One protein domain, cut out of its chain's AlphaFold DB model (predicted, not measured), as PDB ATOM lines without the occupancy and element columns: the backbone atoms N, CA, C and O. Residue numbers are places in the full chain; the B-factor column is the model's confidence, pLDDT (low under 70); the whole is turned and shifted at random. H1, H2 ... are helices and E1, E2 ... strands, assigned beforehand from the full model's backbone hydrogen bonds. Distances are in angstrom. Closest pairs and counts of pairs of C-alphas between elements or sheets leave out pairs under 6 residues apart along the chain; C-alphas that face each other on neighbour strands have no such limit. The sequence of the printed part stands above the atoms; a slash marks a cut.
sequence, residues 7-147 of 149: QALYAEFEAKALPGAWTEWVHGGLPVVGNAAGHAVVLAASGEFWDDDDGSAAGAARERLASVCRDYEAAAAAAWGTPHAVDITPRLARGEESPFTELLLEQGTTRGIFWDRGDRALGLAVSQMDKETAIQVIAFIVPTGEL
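This is residues 7 to 147 of the 149 residues of an uncharacterized protein of Streptomyces sp. San01 (UniProt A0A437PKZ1). A strongly twisted sheet of seven strands makes a middle layer, with the long helix H2 running along E6 and E7 on one face, H1 on that same face and H4 packed on the opposite one. H3 lies off the sheet, and the short H5 ends the printed part over E6. The printed part has 141 residues, in the order H1 E1 E2 E3 H2 E4 H3 H4 E5 E6 E7 H5; the sheet's order is E1 E2 E3 E7 E6 E5 E4, all antiparallel. The class is mixed, helices and strands; the whole is compact, with a radius of gyration of the C-alphas of 14.9 A and spans of 44 by 36 by 29 A.

H1, residues 7 to 15, is on the sheet, which curls round it. E1, residues 23 to 27, E2, residues 30 to 35, and E3, residues 38 to 45, form a meander, each strand the antiparallel neighbour of the one before, in two hairpins; N 25 and O 32 are 2.9 A apart, N 40 and O 33 2.8 A. H2, residues 56 to 80, is close to H1 but not clearly touching it, the closest C-alphas being those of Gln 7 and Ala 76, 7.8 A apart. E4, residues 84 to 87, is an edge strand, as is E1. H3, residues 89 to 93, is not on the sheet; it is apart from H2. H4, residues 99 to 106, is on the sheet, which curls round it; its closest C-alpha pair with E2 is Pro 99 and Asn 35, 6.8 A. E5, residues 111 to 117, E6, residues 120 to 127, and E7, residues 136 to 143, form a second meander; N 115 and O 122 are 2.8 A apart, N 123 and O 140 2.7 A. E5 also pairs with E4, N 114 and O 84 at 2.8 A, and E3 with E7, N 41 and O 139 at 2.8 A. H2 lies over E7 and E6 at a height over the sheet of 8.2 A, along the strands, at 3 degrees to E6 on the local plane; the closest C-alphas of H2 and E7 are those of Cys 69 and Val 137, 6.2 A apart. H1 and H2 on one face and H4 on the other make three layers, helices on both faces of a sheet. H5, residues 144 to 147, lies over E6 at a height of 6.9 A. In H1, H2, H3 and H4 every O i to N i+4 pair is within hydrogen-bond range; H5 is too short for one.

H1 begins at C-alpha 7 (151.827, 162.598, 184.223). H2 measures 35.4 A from C-alpha 56 (157.467, 152.700, 152.091) to C-alpha 80. E3 is 20.2 A long, E6 21.2 A and E7 22.0 A. H5 ends at C-alpha 147 (149.131, 142.979, 184.158).

The C-alphas farthest apart are those of Asp 53 and Gly 118, 45.7 A. The printed part has no cut and no long link. Mean pLDDT of the printed part is 95.1, and no printed residue is under 70.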
ATOM      1  N   GLN A   7     152.126 162.550 182.795       92.88
ATOM      2  CA  GLN A   7     151.827 162.598 184.223       92.88
ATOM      3  C   GLN A   7     150.456 163.217 184.467       92.88
ATOM      4  O   GLN A   7     149.673 162.673 185.246       92.88
ATOM      5  N   ALA A   8     150.150 164.314 183.772       93.69
ATOM      6  CA  ALA A   8     148.835 164.941 183.834       93.69
ATOM      7  C   ALA A   8     147.742 164.008 183.286       93.69
ATOM      8  O   ALA A   8     146.703 163.843 183.926       93.69
ATOM      9  N   LEU A   9     148.008 163.348 182.152       94.69
ATOM     10  CA  LEU A   9     147.101 162.361 181.566       94.69
ATOM     11  C   LEU A   9     146.832 161.212 182.546       94.69
ATOM     12  O   LEU A   9     145.678 160.885 182.810       94.69
ATOM     13  N   TYR A  10     147.884 160.627 183.122       94.94
ATOM     14  CA  TYR A  10     147.742 159.548 184.094       94.94
ATOM     15  C   TYR A  10     146.904 159.989 185.302       94.94
ATOM     16  O   TYR A  10     145.952 159.300 185.645       94.94
ATOM     17  N   ALA A  11     147.196 161.148 185.900       93.75
ATOM     18  CA  ALA A  11     146.478 161.631 187.081       93.75
ATOM     19  C   ALA A  11     144.976 161.864 186.822       93.75
ATOM     20  O   ALA A  11     144.141 161.565 187.677       93.75
ATOM     21  N   GLU A  12     144.608 162.373 185.643       93.75
ATOM     22  CA  GLU A  12     143.197 162.529 185.269       93.75
ATOM     23  C   GLU A  12     142.496 161.175 185.123       93.75
ATOM     24  O   GLU A  12     141.382 160.983 185.619       93.75
ATOM     25  N   PHE A  13     143.143 160.236 184.434       93.56
ATOM     26  CA  PHE A  13     142.548 158.945 184.113       93.56
ATOM     27  C   PHE A  13     142.561 157.964 185.288       93.56
ATOM     28  O   PHE A  13     141.668 157.128 185.386       93.56
ATOM     29  N   GLU A  14     143.499 158.111 186.222       92.00
ATOM     30  CA  GLU A  14     143.495 157.416 187.511       92.00
ATOM     31  C   GLU A  14     142.259 157.799 188.342       92.00
ATOM     32  O   GLU A  14     141.625 156.937 188.951       92.00
ATOM     33  N   ALA A  15     141.869 159.077 188.320       89.12
ATOM     34  CA  ALA A  15     140.694 159.575 189.034       89.12
ATOM     35  C   ALA A  15     139.361 159.268 188.323       89.12
ATOM     36  O   ALA A  15     138.286 159.422 188.915       89.12
ATOM     37  N   LYS A  16     139.404 158.856 187.051       91.25
ATOM     38  CA  LYS A  16     138.211 158.542 186.262       91.25
ATOM     39  C   LYS A  16     137.690 157.145 186.587       91.25
ATOM     40  O   LYS A  16     138.430 156.174 186.711       91.25
ATOM     41  N   ALA A  17     136.368 157.042 186.689       92.25
ATOM     42  CA  ALA A  17     135.713 155.751 186.817       92.25
ATOM     43  C   ALA A  17     135.888 154.936 185.530       92.25
ATOM     44  O   ALA A  17     135.683 155.458 184.430       92.25
ATOM     45  N   LEU A  18     136.201 153.649 185.692       93.25
ATOM     46  CA  LEU A  18     136.260 152.718 184.574       93.25
ATOM     47  C   LEU A  18     134.843 152.479 184.024       93.25
ATOM     48  O   LEU A  18     133.924 152.210 184.808       93.25
ATOM     49  N   PRO A  19     134.634 152.586 182.703       89.56
ATOM     50  CA  PRO A  19     133.342 152.319 182.088       89.56
ATOM     51  C   PRO A  19     132.911 150.864 182.306       89.56
ATOM     52  O   PRO A  19     133.686 149.946 182.085       89.56
ATOM     53  N   GLY A  20     131.651 150.617 182.675       89.38
ATOM     54  CA  GLY A  20     131.127 149.244 182.763       89.38
ATOM     55  C   GLY A  20     130.909 148.562 181.402       89.38
ATOM     56  O   GLY A  20     130.654 147.363 181.352       89.38
ATOM     57  N   ALA A  21     130.980 149.324 180.309       92.56
ATOM     58  CA  ALA A  21     130.811 148.887 178.926       92.56
ATOM     59  C   ALA A  21     131.689 149.748 178.004       92.56
ATOM     60  O   ALA A  21     132.208 150.779 178.433       92.56
ATOM     61  N   TRP A  22     131.825 149.342 176.741       96.38
ATOM     62  CA  TRP A  22     132.583 150.090 175.742       96.38
ATOM     63  C   TRP A  22     132.057 151.512 175.556       96.38
ATOM     64  O   TRP A  22     130.857 151.745 175.402       96.38
ATOM     65  N   THR A  23     132.983 152.462 175.580       96.56
ATOM     66  CA  THR A  23     132.713 153.887 175.399       96.56
ATOM     67  C   THR A  23     133.831 154.524 174.591       96.56
ATOM     68  O   THR A  23     134.997 154.187 174.775       96.56
ATOM     69  N   GLU A  24     133.465 155.470 173.730       96.12
ATOM     70  CA  GLU A  24     134.395 156.262 172.927       96.12
ATOM     71  C   GLU A  24     134.117 157.750 173.143       96.12
ATOM     72  O   GLU A  24     132.959 158.178 173.199       96.12
ATOM     73  N   TRP A  25     135.170 158.545 173.312       94.94
ATOM     74  CA  TRP A  25     135.071 159.994 173.471       94.94
ATOM     75  C   TRP A  25     136.378 160.685 173.087       94.94
ATOM     76  O   TRP A  25     137.340 160.062 172.647       94.94
ATOM     77  N   VAL A  26     136.410 162.007 173.247       94.69
ATOM     78  CA  VAL A  26     137.587 162.833 172.979       94.69
ATOM     79  C   VAL A  26     138.032 163.526 174.264       94.69
ATOM     80  O   VAL A  26     137.213 164.129 174.960       94.69
ATOM     81  N   HIS A  27     139.328 163.477 174.566       91.00
ATOM     82  CA  HIS A  27     139.968 164.214 175.659       91.00
ATOM     83  C   HIS A  27     141.069 165.108 175.080       91.00
ATOM     84  O   HIS A  27     142.007 164.613 174.467       91.00
ATOM     85  N   GLY A  28     140.956 166.433 175.218       88.38
ATOM     86  CA  GLY A  28     141.986 167.356 174.711       88.38
ATOM     87  C   GLY A  28     142.251 167.257 173.198       88.38
ATOM     88  O   GLY A  28     143.335 167.600 172.743       88.38
ATOM     89  N   GLY A  29     141.282 166.764 172.417       91.88
ATOM     90  CA  GLY A  29     141.446 166.473 170.985       91.88
ATOM     91  C   GLY A  29     141.996 165.074 170.673       91.88
ATOM     92  O   GLY A  29     142.088 164.717 169.503       91.88
ATOM     93  N   LEU A  30     142.322 164.278 171.693       93.69
ATOM     94  CA  LEU A  30     142.793 162.903 171.562       93.69
ATOM     95  C   LEU A  30     141.609 161.927 171.612       93.69
ATOM     96  O   LEU A  30     140.781 162.042 172.522       93.69
ATOM     97  N   PRO A  31     141.516 160.969 170.675       96.06
ATOM     98  CA  PRO A  31     140.578 159.857 170.769       96.06
ATOM     99  C   PRO A  31     140.844 159.013 172.014       96.06
ATOM    100  O   PRO A  31     141.996 158.698 172.329       96.06
ATOM    101  N   VAL A  32     139.769 158.637 172.697       97.00
ATOM    102  CA  VAL A  32     139.802 157.788 173.881       97.00
ATOM    103  C   VAL A  32     138.764 156.694 173.745       97.00
ATOM    104  O   VAL A  32     137.600 156.975 173.461       97.00
ATOM    105  N   VAL A  33     139.180 155.468 174.028       97.19
ATOM    106  CA  VAL A  33     138.288 154.326 174.197       97.19
ATOM    107  C   VAL A  33     138.410 153.824 175.632       97.19
ATOM    108  O   VAL A  33     139.481 153.882 176.233       97.19
ATOM    109  N   GLY A  34     137.320 153.351 176.225       96.81
ATOM    110  CA  GLY A  34     137.358 152.745 177.548       96.81
ATOM    111  C   GLY A  34     136.369 151.606 177.717       96.81
ATOM    112  O   GLY A  34     135.284 151.616 177.131       96.81
ATOM    113  N   ASN A  35     136.749 150.652 178.562       96.62
ATOM    114  CA  ASN A  35     135.938 149.516 178.986       96.62
ATOM    115  C   ASN A  35     136.199 149.206 180.478       96.62
ATOM    116  O   ASN A  35     136.857 149.976 181.181       96.62
ATOM    117  N   ALA A  36     135.710 148.063 180.964       96.12
ATOM    118  CA  ALA A  36     135.826 147.693 182.375       96.12
ATOM    119  C   ALA A  36     137.273 147.487 182.862       96.12
ATOM    120  O   ALA A  36     137.511 147.557 184.068       96.12
ATOM    121  N   ALA A  37     138.229 147.263 181.956       95.56
ATOM    122  CA  ALA A  37     139.645 147.098 182.281       95.56
ATOM    123  C   ALA A  37     140.463 148.385 182.157       95.56
ATOM    124  O   ALA A  37     141.625 148.382 182.553       95.56
ATOM    125  N   GLY A  38     139.920 149.482 181.627       96.94
ATOM    126  CA  GLY A  38     140.724 150.690 181.509       96.94
ATOM    127  C   GLY A  38     140.330 151.654 180.413       96.94
ATOM    128  O   GLY A  38     139.227 151.639 179.864       96.94
ATOM    129  N   HIS A  39     141.304 152.499 180.114       98.00
ATOM    130  CA  HIS A  39     141.254 153.532 179.101       98.00
ATOM    131  C   HIS A  39     142.425 153.370 178.138       98.00
ATOM    132  O   HIS A  39     143.543 153.110 178.575       98.00
ATOM    133  N   ALA A  40     142.175 153.564 176.851       98.00
ATOM    134  CA  ALA A  40     143.171 153.677 175.801       98.00
ATOM    135  C   ALA A  40     143.059 155.065 175.160       98.00
ATOM    136  O   ALA A  40     141.965 155.489 174.792       98.00
ATOM    137  N   VAL A  41     144.174 155.781 175.049       97.88
ATOM    138  CA  VAL A  41     144.247 157.151 174.527       97.88
ATOM    139  C   VAL A  41     145.238 157.187 173.372       97.88
ATOM    140  O   VAL A  41     146.415 156.872 173.556       97.88
ATOM    141  N   VAL A  42     144.795 157.606 172.187       97.25
ATOM    142  CA  VAL A  42     145.678 157.739 171.018       97.25
ATOM    143  C   VAL A  42     146.482 159.035 171.145       97.25
ATOM    144  O   VAL A  42     145.955 160.125 170.932       97.25
ATOM    145  N   LEU A  43     147.768 158.924 171.488       96.94
ATOM    146  CA  LEU A  43     148.679 160.061 171.685       96.94
ATOM    147  C   LEU A  43     149.170 160.655 170.361       96.94
ATOM    148  O   LEU A  43     149.428 161.854 170.248       96.94
ATOM    149  N   ALA A  44     149.348 159.794 169.361       96.25
ATOM    150  CA  ALA A  44     149.762 160.166 168.018       96.25
ATOM    151  C   ALA A  44     149.306 159.105 167.018       96.25
ATOM    152  O   ALA A  44     149.273 157.920 167.338       96.25
ATOM    153  N   ALA A  45     149.018 159.525 165.790       96.69
ATOM    154  CA  ALA A  45     148.667 158.628 164.698       96.69
ATOM    155  C   ALA A  45     149.348 159.061 163.393       96.69
ATOM    156  O   ALA A  45     149.747 160.220 163.226       96.69
ATOM    157  N   SER A  46     149.528 158.124 162.468       96.81
ATOM    158  CA  SER A  46     149.780 158.423 161.058       96.81
ATOM    159  C   SER A  46     148.468 158.675 160.309       96.81
ATOM    160  O   SER A  46     147.387 158.583 160.885       96.81
ATOM    161  N   GLY A  47     148.569 158.979 159.013       95.81
ATOM    162  CA  GLY A  47     147.461 158.734 158.091       95.81
ATOM    163  C   GLY A  47     147.323 157.243 157.771       95.81
ATOM    164  O   GLY A  47     148.105 156.422 158.258       95.81
ATOM    165  N   GLU A  48     146.331 156.927 156.952       96.00
ATOM    166  CA  GLU A  48     146.105 155.597 156.376       96.00
ATOM    167  C   GLU A  48     147.003 155.372 155.146       96.00
ATOM    168  O   GLU A  48     147.572 156.321 154.599       96.00
ATOM    169  N   PHE A  49     147.131 154.116 154.717       96.00
ATOM    170  CA  PHE A  49     148.116 153.661 153.727       96.00
ATOM    171  C   PHE A  49     147.484 152.936 152.530       96.00
ATOM    172  O   PHE A  49     148.093 152.037 151.962       96.00
ATOM    173  N   TRP A  50     146.264 153.315 152.135       92.56
ATOM    174  CA  TRP A  50     145.530 152.670 151.033       92.56
ATOM    175  C   TRP A  50     146.298 152.625 149.703       92.56
ATOM    176  O   TRP A  50     146.193 151.637 148.986       92.56
ATOM    177  N   ASP A  51     147.082 153.667 149.403       93.94
ATOM    178  CA  ASP A  51     147.835 153.811 148.147       93.94
ATOM    179  C   ASP A  51     149.343 153.489 148.298       93.94
ATOM    180  O   ASP A  51     150.151 153.830 147.435       93.94
ATOM    181  N   ASP A  52     149.758 152.879 149.415       94.94
ATOM    182  CA  ASP A  52     151.164 152.570 149.716       94.94
ATOM    183  C   ASP A  52     151.537 151.141 149.286       94.94
ATOM    184  O   ASP A  52     151.864 150.286 150.110       94.94
ATOM    185  N   ASP A  53     151.468 150.875 147.979       91.69
ATOM    186  CA  ASP A  53     151.650 149.532 147.401       91.69
ATOM    187  C   ASP A  53     152.973 148.852 147.807       91.69
ATOM    188  O   ASP A  53     153.032 147.628 147.949       91.69
ATOM    189  N   ASP A  54     154.045 149.633 147.978       93.31
ATOM    190  CA  ASP A  54     155.371 149.130 148.348       93.31
ATOM    191  C   ASP A  54     155.663 149.184 149.862       93.31
ATOM    192  O   ASP A  54     156.695 148.677 150.311       93.31
ATOM    193  N   GLY A  55     154.745 149.744 150.658       94.31
ATOM    194  CA  GLY A  55     154.860 149.853 152.111       94.31
ATOM    195  C   GLY A  55     155.869 150.898 152.603       94.31
ATOM    196  O   GLY A  55     156.184 150.920 153.801       94.31
ATOM    197  N   SER A  56     156.428 151.733 151.723       96.06
ATOM    198  CA  SER A  56     157.467 152.700 152.091       96.06
ATOM    199  C   SER A  56     156.926 153.794 153.004       96.06
ATOM    200  O   SER A  56     157.598 154.179 153.971       96.06
ATOM    201  N   ALA A  57     155.713 154.292 152.745       96.69
ATOM    202  CA  ALA A  57     155.098 155.315 153.585       96.69
ATOM    203  C   ALA A  57     154.754 154.759 154.977       96.69
ATOM    204  O   ALA A  57     155.022 155.418 155.988       96.69
ATOM    205  N   ALA A  58     154.242 153.529 155.049       96.31
ATOM    206  CA  ALA A  58     153.958 152.815 156.288       96.31
ATOM    207  C   ALA A  58     155.239 152.526 157.080       96.31
ATOM    208  O   ALA A  58     155.271 152.714 158.300       96.31
ATOM    209  N   GLY A  59     156.321 152.133 156.403       96.19
ATOM    210  CA  GLY A  59     157.643 151.956 157.004       96.19
ATOM    211  C   GLY A  59     158.159 153.242 157.654       96.19
ATOM    212  O   GLY A  59     158.460 153.258 158.851       96.19
ATOM    213  N   ALA A  60     158.162 154.348 156.907       97.00
ATOM    214  CA  ALA A  60     158.593 155.652 157.413       97.00
ATOM    215  C   ALA A  60     157.715 156.151 158.577       97.00
ATOM    216  O   ALA A  60     158.208 156.701 159.566       97.00
ATOM    217  N   ALA A  61     156.398 155.940 158.496       97.50
ATOM    218  CA  ALA A  61     155.476 156.292 159.567       97.50
ATOM    219  C   ALA A  61     155.714 155.463 160.836       97.50
ATOM    220  O   ALA A  61     155.680 156.027 161.933       97.50
ATOM    221  N   ARG A  62     155.998 154.162 160.693       96.44
ATOM    222  CA  ARG A  62     156.326 153.264 161.806       96.44
ATOM    223  C   ARG A  62     157.597 153.705 162.518       96.44
ATOM    224  O   ARG A  62     157.594 153.794 163.740       96.44
ATOM    225  N   GLU A  63     158.657 154.032 161.785       97.00
ATOM    226  CA  GLU A  63     159.911 154.516 162.379       97.00
ATOM    227  C   GLU A  63     159.719 155.830 163.138       97.00
ATOM    228  O   GLU A  63     160.162 155.971 164.284       97.00
ATOM    229  N   ARG A  64     158.998 156.778 162.527       96.75
ATOM    230  CA  ARG A  64     158.655 158.056 163.154       96.75
ATOM    231  C   ARG A  64     157.867 157.849 164.448       96.75
ATOM    232  O   ARG A  64     158.231 158.421 165.471       96.75
ATOM    233  N   LEU A  65     156.804 157.046 164.423       97.12
ATOM    234  CA  LEU A  65     155.968 156.803 165.604       97.12
ATOM    235  C   LEU A  65     156.669 155.943 166.660       97.12
ATOM    236  O   LEU A  65     156.461 156.161 167.847       97.12
ATOM    237  N   ALA A  66     157.574 155.046 166.268       96.00
ATOM    238  CA  ALA A  66     158.446 154.361 167.215       96.00
ATOM    239  C   ALA A  66     159.396 155.342 167.922       96.00
ATOM    240  O   ALA A  66     159.674 155.169 169.104       96.00
ATOM    241  N   SER A  67     159.886 156.381 167.232       95.94
ATOM    242  CA  SER A  67     160.666 157.448 167.877       95.94
ATOM    243  C   SER A  67     159.839 158.227 168.886       95.94
ATOM    244  O   SER A  67     160.279 158.425 170.008       95.94
ATOM    245  N   VAL A  68     158.620 158.593 168.503       96.06
ATOM    246  CA  VAL A  68     157.661 159.264 169.384       96.06
ATOM    247  C   VAL A  68     157.355 158.426 170.622       96.06
ATOM    248  O   VAL A  68     157.342 158.950 171.730       96.06
ATOM    249  N   CYS A  69     157.123 157.124 170.443       96.69
ATOM    250  CA  CYS A  69     156.906 156.206 171.554       96.69
ATOM    251  C   CYS A  69     158.117 156.228 172.488       96.69
ATOM    252  O   CYS A  69     157.948 156.504 173.665       96.69
ATOM    253  N   ARG A  70     159.345 156.088 171.969       96.12
ATOM    254  CA  ARG A  70     160.568 156.157 172.791       96.12
ATOM    255  C   ARG A  70     160.721 157.467 173.568       96.12
ATOM    256  O   ARG A  70     161.206 157.427 174.694       96.12
ATOM    257  N   ASP A  71     160.312 158.602 173.004       96.00
ATOM    258  CA  ASP A  71     160.345 159.886 173.717       96.00
ATOM    259  C   ASP A  71     159.382 159.870 174.920       96.00
ATOM    260  O   ASP A  71     159.757 160.252 176.032       96.00
ATOM    261  N   TYR A  72     158.171 159.339 174.727       96.44
ATOM    262  CA  TYR A  72     157.202 159.117 175.802       96.44
ATOM    263  C   TYR A  72     157.693 158.103 176.839       96.44
ATOM    264  O   TYR A  72     157.563 158.341 178.040       96.44
ATOM    265  N   GLU A  73     158.306 157.004 176.403       95.88
ATOM    266  CA  GLU A  73     158.890 155.999 177.291       95.88
ATOM    267  C   GLU A  73     160.016 156.593 178.141       95.88
ATOM    268  O   GLU A  73     160.089 156.326 179.339       95.88
ATOM    269  N   ALA A  74     160.873 157.434 177.555       95.19
ATOM    270  CA  ALA A  74     161.942 158.117 178.276       95.19
ATOM    271  C   ALA A  74     161.387 159.101 179.317       95.19
ATOM    272  O   ALA A  74     161.872 159.134 180.451       95.19
ATOM    273  N   ALA A  75     160.349 159.867 178.964       94.19
ATOM    274  CA  ALA A  75     159.676 160.776 179.889       94.19
ATOM    275  C   ALA A  75     159.009 160.020 181.054       94.19
ATOM    276  O   ALA A  75     159.197 160.379 182.220       94.19
ATOM    277  N   ALA A  76     158.293 158.934 180.752       94.38
ATOM    278  CA  ALA A  76     157.675 158.058 181.742       94.38
ATOM    279  C   ALA A  76     158.726 157.400 182.649       94.38
ATOM    280  O   ALA A  76     158.580 157.401 183.871       94.38
ATOM    281  N   ALA A  77     159.832 156.912 182.083       94.69
ATOM    282  CA  ALA A  77     160.905 156.293 182.850       94.69
ATOM    283  C   ALA A  77     161.629 157.281 183.774       94.69
ATOM    284  O   ALA A  77     161.982 156.927 184.900       94.69
ATOM    285  N   ALA A  78     161.805 158.534 183.347       94.38
ATOM    286  CA  ALA A  78     162.355 159.584 184.203       94.38
ATOM    287  C   ALA A  78     161.438 159.901 185.398       94.38
ATOM    288  O   ALA A  78     161.928 160.198 186.488       94.38
ATOM    289  N   ALA A  79     160.118 159.820 185.207       92.56
ATOM    290  CA  ALA A  79     159.133 160.093 186.250       92.56
ATOM    291  C   ALA A  79     158.899 158.901 187.195       92.56
ATOM    292  O   ALA A  79     158.681 159.087 188.396       92.56
ATOM    293  N   TRP A  80     158.914 157.678 186.660       93.62
ATOM    294  CA  TRP A  80     158.358 156.495 187.326       93.62
ATOM    295  C   TRP A  80     159.286 155.280 187.359       93.62
ATOM    296  O   TRP A  80     158.930 154.265 187.952       93.62
ATOM    297  N   GLY A  81     160.488 155.381 186.795       94.38
ATOM    298  CA  GLY A  81     161.486 154.318 186.818       94.38
ATOM    299  C   GLY A  81     161.286 153.269 185.726       94.38
ATOM    300  O   GLY A  81     160.880 153.569 184.605       94.38
ATOM    301  N   THR A  82     161.648 152.025 186.027       93.25
ATOM    302  CA  THR A  82     161.741 150.959 185.023       93.25
ATOM    303  C   THR A  82     160.361 150.395 184.667       93.25
ATOM    304  O   THR A  82     159.666 149.935 185.576       93.25
ATOM    305  N   PRO A  83     159.970 150.361 183.379       96.12
ATOM    306  CA  PRO A  83     158.764 149.660 182.958       96.12
ATOM    307  C   PRO A  83     158.966 148.143 182.955       96.12
ATOM    308  O   PRO A  83     160.093 147.645 182.915       96.12
ATOM    309  N   HIS A  84     157.870 147.399 182.882       94.81
ATOM    310  CA  HIS A  84     157.885 145.984 182.529       94.81
ATOM    311  C   HIS A  84     157.133 145.750 181.216       94.81
ATOM    312  O   HIS A  84     156.181 146.453 180.885       94.81
ATOM    313  N   ALA A  85     157.588 144.770 180.441       96.12
ATOM    314  CA  ALA A  85     156.926 144.383 179.204       96.12
ATOM    315  C   ALA A  85     155.753 143.444 179.505       96.12
ATOM    316  O   ALA A  85     155.897 142.499 180.280       96.12
ATOM    317  N   VAL A  86     154.627 143.685 178.845       96.19
ATOM    318  CA  VAL A  86     153.429 142.845 178.895       96.19
ATOM    319  C   VAL A  86     153.175 142.307 177.492       96.19
ATOM    320  O   VAL A  86     153.175 143.064 176.522       96.19
ATOM    321  N   ASP A  87     152.972 140.995 177.388       96.00
ATOM    322  CA  ASP A  87     152.575 140.300 176.161       96.00
ATOM    323  C   ASP A  87     151.363 139.421 176.473       96.00
ATOM    324  O   ASP A  87     151.470 138.473 177.253       96.00
ATOM    325  N   ILE A  88     150.212 139.732 175.875       96.06
ATOM    326  CA  ILE A  88     148.979 138.961 176.075       96.06
ATOM    327  C   ILE A  88     148.872 137.753 175.143       96.06
ATOM    328  O   ILE A  88     147.983 136.926 175.334       96.06
ATOM    329  N   THR A  89     149.766 137.582 174.162       96.12
ATOM    330  CA  THR A  89     149.721 136.439 173.235       96.12
ATOM    331  C   THR A  89     149.654 135.074 173.949       96.12
ATOM    332  O   THR A  89     148.849 134.239 173.529       96.12
ATOM    333  N   PRO A  90     150.395 134.810 175.047       94.88
ATOM    334  CA  PRO A  90     150.254 133.565 175.804       94.88
ATOM    335  C   PRO A  90     148.875 133.371 176.449       94.88
ATOM    336  O   PRO A  90     148.434 132.232 176.569       94.88
ATOM    337  N   ARG A  91     148.198 134.452 176.860       93.56
ATOM    338  CA  ARG A  91     146.835 134.418 177.427       93.56
ATOM    339  C   ARG A  91     145.830 134.043 176.340       93.56
ATOM    340  O   ARG A  91     145.084 133.078 176.489       93.56
ATOM    341  N   LEU A  92     145.929 134.705 175.185       95.19
ATOM    342  CA  LEU A  92     145.105 134.413 174.008       95.19
ATOM    343  C   LEU A  92     145.275 132.963 173.533       95.19
ATOM    344  O   LEU A  92     144.297 132.287 173.228       95.19
ATOM    345  N   ALA A  93     146.505 132.438 173.543       95.62
ATOM    346  CA  ALA A  93     146.779 131.046 173.180       95.62
ATOM    347  C   ALA A  93     146.128 130.020 174.132       95.62
ATOM    348  O   ALA A  93     145.911 128.874 173.740       95.62
ATOM    349  N   ARG A  94     145.805 130.416 175.371       95.62
ATOM    350  CA  ARG A  94     145.048 129.603 176.337       95.62
ATOM    351  C   ARG A  94     143.529 129.778 176.213       95.62
ATOM    352  O   ARG A  94     142.802 129.146 176.974       95.62
ATOM    353  N   GLY A  95     143.058 130.602 175.275       94.31
ATOM    354  CA  GLY A  95     141.644 130.949 175.122       94.31
ATOM    355  C   GLY A  95     141.137 131.896 176.207       94.31
ATOM    356  O   GLY A  95     139.956 131.873 176.534       94.31
ATOM    357  N   GLU A  96     142.031 132.670 176.824       92.88
ATOM    358  CA  GLU A  96     141.653 133.642 177.839       92.88
ATOM    359  C   GLU A  96     141.065 134.896 177.186       92.88
ATOM    360  O   GLU A  96     141.743 135.585 176.422       92.88
ATOM    361  N   GLU A  97     139.815 135.190 177.531       90.19
ATOM    362  CA  GLU A  97     139.104 136.404 177.147       90.19
ATOM    363  C   GLU A  97     138.793 137.200 178.416       90.19
ATOM    364  O   GLU A  97     138.174 136.708 179.361       90.19
ATOM    365  N   SER A  98     139.285 138.431 178.458       93.81
ATOM    366  CA  SER A  98     139.084 139.373 179.552       93.81
ATOM    367  C   SER A  98     138.908 140.780 178.985       93.81
ATOM    368  O   SER A  98     139.426 141.067 177.900       93.81
ATOM    369  N   PRO A  99     138.281 141.706 179.730       95.31
ATOM    370  CA  PRO A  99     138.189 143.092 179.287       95.31
ATOM    371  C   PRO A  99     139.564 143.718 178.995       95.31
ATOM    372  O   PRO A  99     139.664 144.581 178.127       95.31
ATOM    373  N   PHE A 100     140.639 143.271 179.656       95.62
ATOM    374  CA  PHE A 100     141.999 143.745 179.387       95.62
ATOM    375  C   PHE A 100     142.554 143.233 178.055       95.62
ATOM    376  O   PHE A 100     143.066 144.019 177.259       95.62
ATOM    377  N   THR A 101     142.429 141.932 177.778       95.94
ATOM    378  CA  THR A 101     142.872 141.376 176.489       95.94
ATOM    379  C   THR A 101     142.073 141.965 175.330       95.94
ATOM    380  O   THR A 101     142.656 142.284 174.299       95.94
ATOM    381  N   GLU A 102     140.765 142.172 175.516       96.25
ATOM    382  CA  GLU A 102     139.910 142.860 174.545       96.25
ATOM    383  C   GLU A 102     140.340 144.316 174.338       96.25
ATOM    384  O   GLU A 102     140.429 144.760 173.197       96.25
ATOM    385  N   LEU A 103     140.671 145.045 175.414       96.88
ATOM    386  CA  LEU A 103     141.144 146.427 175.323       96.88
ATOM    387  C   LEU A 103     142.387 146.541 174.438       96.88
ATOM    388  O   LEU A 103     142.440 147.410 173.578       96.88
ATOM    389  N   LEU A 104     143.377 145.667 174.624       97.00
ATOM    390  CA  LEU A 104     144.596 145.680 173.812       97.00
ATOM    391  C   LEU A 104     144.317 145.298 172.350       97.00
ATOM    392  O   LEU A 104     144.811 145.966 171.439       97.00
ATOM    393  N   LEU A 105     143.508 144.258 172.130       96.44
ATOM    394  CA  LEU A 105     143.169 143.780 170.789       96.44
ATOM    395  C   LEU A 105     142.386 144.813 169.977       96.44
ATOM    396  O   LEU A 105     142.705 145.009 168.808       96.44
ATOM    397  N   GLU A 106     141.434 145.513 170.595       95.62
ATOM    398  CA  GLU A 106     140.663 146.582 169.942       95.62
ATOM    399  C   GLU A 106     141.554 147.760 169.529       95.62
ATOM    400  O   GLU A 106     141.240 148.517 168.617       95.62
ATOM    401  N   GLN A 107     142.697 147.919 170.197       96.12
ATOM    402  CA  GLN A 107     143.698 148.913 169.837       96.12
ATOM    403  C   GLN A 107     144.740 148.392 168.837       96.12
ATOM    404  O   GLN A 107     145.672 149.121 168.501       96.12
ATOM    405  N   GLY A 108     144.621 147.152 168.357       96.38
ATOM    406  CA  GLY A 108     145.516 146.574 167.352       96.38
ATOM    407  C   GLY A 108     146.884 146.187 167.902       96.38
ATOM    408  O   GLY A 108     147.890 146.293 167.197       96.38
ATOM    409  N   THR A 109     146.960 145.791 169.175       96.81
ATOM    410  CA  THR A 109     148.205 145.320 169.789       96.81
ATOM    411  C   THR A 109     147.985 144.116 170.698       96.81
ATOM    412  O   THR A 109     146.920 143.916 171.270       96.81
ATOM    413  N   THR A 110     149.026 143.305 170.870       96.75
ATOM    414  CA  THR A 110     149.090 142.268 171.912       96.75
ATOM    415  C   THR A 110     150.178 142.553 172.941       96.75
ATOM    416  O   THR A 110     150.421 141.739 173.831       96.75
ATOM    417  N   ARG A 111     150.884 143.680 172.808       96.31
ATOM    418  CA  ARG A 111     152.081 143.988 173.585       96.31
ATOM    419  C   ARG A 111     152.144 145.459 173.952       96.31
ATOM    420  O   ARG A 111     151.704 146.320 173.195       96.31
ATOM    421  N   GLY A 112     152.769 145.733 175.084       97.00
ATOM    422  CA  GLY A 112     153.087 147.085 175.516       97.00
ATOM    423  C   GLY A 112     154.103 147.072 176.644       97.00
ATOM    424  O   GLY A 112     154.475 146.011 177.154       97.00
ATOM    425  N   ILE A 113     154.552 148.257 177.034       97.69
ATOM    426  CA  ILE A 113     155.380 148.434 178.224       97.69
ATOM    427  C   ILE A 113     154.629 149.260 179.252       97.69
ATOM    428  O   ILE A 113     153.964 150.228 178.892       97.69
ATOM    429  N   PHE A 114     154.705 148.849 180.513       97.62
ATOM    430  CA  PHE A 114     153.850 149.355 181.574       97.62
ATOM    431  C   PHE A 114     154.655 149.806 182.794       97.62
ATOM    432  O   PHE A 114     155.630 149.162 183.188       97.62
ATOM    433  N   TRP A 115     154.223 150.907 183.406       97.12
ATOM    434  CA  TRP A 115     154.719 151.424 184.679       97.12
ATOM    435  C   TRP A 115     153.637 151.279 185.743       97.12
ATOM    436  O   TRP A 115     152.577 151.900 185.637       97.12
ATOM    437  N   ASP A 116     153.928 150.508 186.789       93.88
ATOM    438  CA  ASP A 116     153.024 150.333 187.926       93.88
ATOM    439  C   ASP A 116     152.993 151.568 188.819       93.88
ATOM    440  O   ASP A 116     154.031 152.108 189.220       93.88
ATOM    441  N   ARG A 117     151.782 152.011 189.163       88.88
ATOM    442  CA  ARG A 117     151.532 153.223 189.941       88.88
ATOM    443  C   ARG A 117     150.348 152.991 190.885       88.88
ATOM    444  O   ARG A 117     149.223 153.406 190.645       88.88
ATOM    445  N   GLY A 118     150.608 152.301 191.993       86.88
ATOM    446  CA  GLY A 118     149.565 151.994 192.976       86.88
ATOM    447  C   GLY A 118     148.506 151.053 192.399       86.88
ATOM    448  O   GLY A 118     148.826 149.921 192.050       86.88
ATOM    449  N   ASP A 119     147.261 151.523 192.302       91.88
ATOM    450  CA  ASP A 119     146.117 150.720 191.844       91.88
ATOM    451  C   ASP A 119     145.949 150.709 190.314       91.88
ATOM    452  O   ASP A 119     145.090 149.992 189.779       91.88
ATOM    453  N   ARG A 120     146.724 151.529 189.596       95.44
ATOM    454  CA  ARG A 120     146.690 151.656 188.136       95.44
ATOM    455  C   ARG A 120     148.098 151.620 187.558       95.44
ATOM    456  O   ARG A 120     149.063 152.006 188.204       95.44
ATOM    457  N   ALA A 121     148.205 151.244 186.299       96.50
ATOM    458  CA  ALA A 121     149.427 151.304 185.526       96.50
ATOM    459  C   ALA A 121     149.223 152.166 184.281       96.50
ATOM    460  O   ALA A 121     148.134 152.170 183.702       96.50
ATOM    461  N   LEU A 122     150.284 152.861 183.866       97.62
ATOM    462  CA  LEU A 122     150.362 153.466 182.540       97.62
ATOM    463  C   LEU A 122     151.038 152.479 181.592       97.62
ATOM    464  O   LEU A 122     152.159 152.066 181.868       97.62
ATOM    465  N   GLY A 123     150.400 152.146 180.477       97.69
ATOM    466  CA  GLY A 123     150.976 151.386 179.375       97.69
ATOM    467  C   GLY A 123     151.263 152.257 178.161       97.69
ATOM    468  O   GLY A 123     150.546 153.221 177.917       97.69
ATOM    469  N   LEU A 124     152.265 151.888 177.369       98.12
ATOM    470  CA  LEU A 124     152.525 152.447 176.043       98.12
ATOM    471  C   LEU A 124     152.681 151.325 175.017       98.12
ATOM    472  O   LEU A 124     153.321 150.304 175.287       98.12
ATOM    473  N   ALA A 125     152.118 151.531 173.827       98.12
ATOM    474  CA  ALA A 125     152.341 150.663 172.680       98.12
ATOM    475  C   ALA A 125     152.308 151.445 171.364       98.12
ATOM    476  O   ALA A 125     151.606 152.449 171.235       98.12
ATOM    477  N   VAL A 126     153.026 150.921 170.369       97.38
ATOM    478  CA  VAL A 126     152.780 151.235 168.960       97.38
ATOM    479  C   VAL A 126     151.886 150.142 168.396       97.38
ATOM    480  O   VAL A 126     152.224 148.963 168.512       97.38
ATOM    481  N   SER A 127     150.776 150.518 167.779       96.12
ATOM    482  CA  SER A 127     149.780 149.574 167.284       96.12
ATOM    483  C   SER A 127     149.336 149.889 165.859       96.12
ATOM    484  O   SER A 127     149.573 150.982 165.334       96.12
ATOM    485  N   GLN A 128     148.738 148.889 165.217       96.44
ATOM    486  CA  GLN A 128     148.118 149.006 163.902       96.44
ATOM    487  C   GLN A 128     147.117 147.853 163.746       96.44
ATOM    488  O   GLN A 128     147.488 146.701 163.958       96.44
ATOM    489  N   MET A 129     145.870 148.154 163.372       94.00
ATOM    490  CA  MET A 129     144.813 147.138 163.225       94.00
ATOM    491  C   MET A 129     145.003 146.279 161.972       94.00
ATOM    492  O   MET A 129     144.929 145.055 162.024       94.00
ATOM    493  N   ASP A 130     145.274 146.936 160.851       94.19
ATOM    494  CA  ASP A 130     145.563 146.324 159.556       94.19
ATOM    495  C   ASP A 130     146.634 147.134 158.810       94.19
ATOM    496  O   ASP A 130     146.797 148.330 159.066       94.19
ATOM    497  N   LYS A 131     147.350 146.504 157.871       92.44
ATOM    498  CA  LYS A 131     148.409 147.132 157.060       92.44
ATOM    499  C   LYS A 131     147.995 148.460 156.404       92.44
ATOM    500  O   LYS A 131     148.853 149.326 156.262       92.44
ATOM    501  N   GLU A 132     146.722 148.627 156.047       95.44
ATOM    502  CA  GLU A 132     146.184 149.836 155.398       95.44
ATOM    503  C   GLU A 132     145.747 150.914 156.406       95.44
ATOM    504  O   GLU A 132     145.666 152.095 156.071       95.44
ATOM    505  N   THR A 133     145.509 150.538 157.665       95.75
ATOM    506  CA  THR A 133     145.040 151.459 158.713       95.75
ATOM    507  C   THR A 133     146.171 152.289 159.312       95.75
ATOM    508  O   THR A 133     147.351 151.940 159.213       95.75
ATOM    509  N   ALA A 134     145.810 153.387 159.975       96.94
ATOM    510  CA  ALA A 134     146.768 154.235 160.666       96.94
ATOM    511  C   ALA A 134     147.575 153.462 161.726       96.94
ATOM    512  O   ALA A 134     147.038 152.672 162.501       96.94
ATOM    513  N   ILE A 135     148.872 153.758 161.795       97.94
ATOM    514  CA  ILE A 135     149.739 153.347 162.898       97.94
ATOM    515  C   ILE A 135     149.548 154.356 164.027       97.94
ATOM    516  O   ILE A 135     149.508 155.566 163.783       97.94
ATOM    517  N   GLN A 136     149.451 153.872 165.259       97.81
ATOM    518  CA  GLN A 136     149.132 154.686 166.426       97.81
ATOM    519  C   GLN A 136     150.153 154.480 167.544       97.81
ATOM    520  O   GLN A 136     150.732 153.407 167.680       97.81
ATOM    521  N   VAL A 137     150.379 155.525 168.340       98.12
ATOM    522  CA  VAL A 137     151.012 155.445 169.662       98.12
ATOM    523  C   VAL A 137     149.904 155.623 170.681       98.12
ATOM    524  O   VAL A 137     149.214 156.646 170.662       98.12
ATOM    525  N   ILE A 138     149.729 154.639 171.552       98.12
ATOM    526  CA  ILE A 138     148.591 154.562 172.465       98.12
ATOM    527  C   ILE A 138     149.094 154.497 173.900       98.12
ATOM    528  O   ILE A 138     149.996 153.719 174.207       98.12
ATOM    529  N   ALA A 139     148.484 155.306 174.765       98.00
ATOM    530  CA  ALA A 139     148.597 155.185 176.210       98.00
ATOM    531  C   ALA A 139     147.444 154.354 176.768       98.00
ATOM    532  O   ALA A 139     146.286 154.615 176.455       98.00
ATOM    533  N   PHE A 140     147.757 153.403 177.640       98.19
ATOM    534  CA  PHE A 140     146.780 152.614 178.381       98.19
ATOM    535  C   PHE A 140     146.792 153.031 179.848       98.19
ATOM    536  O   PHE A 140     147.861 153.192 180.424       98.19
ATOM    537  N   ILE A 141     145.630 153.178 180.475       97.56
ATOM    538  CA  ILE A 141     145.508 153.339 181.925       97.56
ATOM    539  C   ILE A 141     144.604 152.220 182.424       97.56
ATOM    540  O   ILE A 141     143.401 152.225 182.162       97.56
ATOM    541  N   VAL A 142     145.199 151.241 183.104       97.12
ATOM    542  CA  VAL A 142     144.553 149.970 183.481       97.12
ATOM    543  C   VAL A 142     144.843 149.628 184.943       97.12
ATOM    544  O   VAL A 142     145.840 150.110 185.477       97.12
ATOM    545  N   PRO A 143     144.025 148.825 185.641       95.56
ATOM    546  CA  PRO A 143     144.388 148.292 186.948       95.56
ATOM    547  C   PRO A 143     145.677 147.471 186.896       95.56
ATOM    548  O   PRO A 143     145.835 146.621 186.025       95.56
ATOM    549  N   THR A 144     146.570 147.651 187.870       93.75
ATOM    550  CA  THR A 144     147.824 146.874 187.947       93.75
ATOM    551  C   THR A 144     147.573 145.362 188.040       93.75
ATOM    552  O   THR A 144     148.350 144.571 187.516       93.75
ATOM    553  N   GLY A 145     146.446 144.944 188.630       91.44
ATOM    554  CA  GLY A 145     146.051 143.531 188.688       91.44
ATOM    555  C   GLY A 145     145.821 142.875 187.319       91.44
ATOM    556  O   GLY A 145     145.959 141.658 187.210       91.44
ATOM    557  N   GLU A 146     145.531 143.654 186.271       89.31
ATOM    558  CA  GLU A 146     145.355 143.129 184.907       89.31
ATOM    559  C   GLU A 146     146.678 142.673 184.274       89.31
ATOM    560  O   GLU A 146     146.681 141.826 183.376       89.31
ATOM    561  N   LEU A 147     147.811 143.200 184.754       88.12
ATOM    562  CA  LEU A 147     149.131 142.979 184.158       88.12
ATOM    563  C   LEU A 147     149.769 141.640 184.562       88.12
ATOM    564  O   LEU A 147     150.726 141.201 183.932       88.12
TER     565      LEU A 147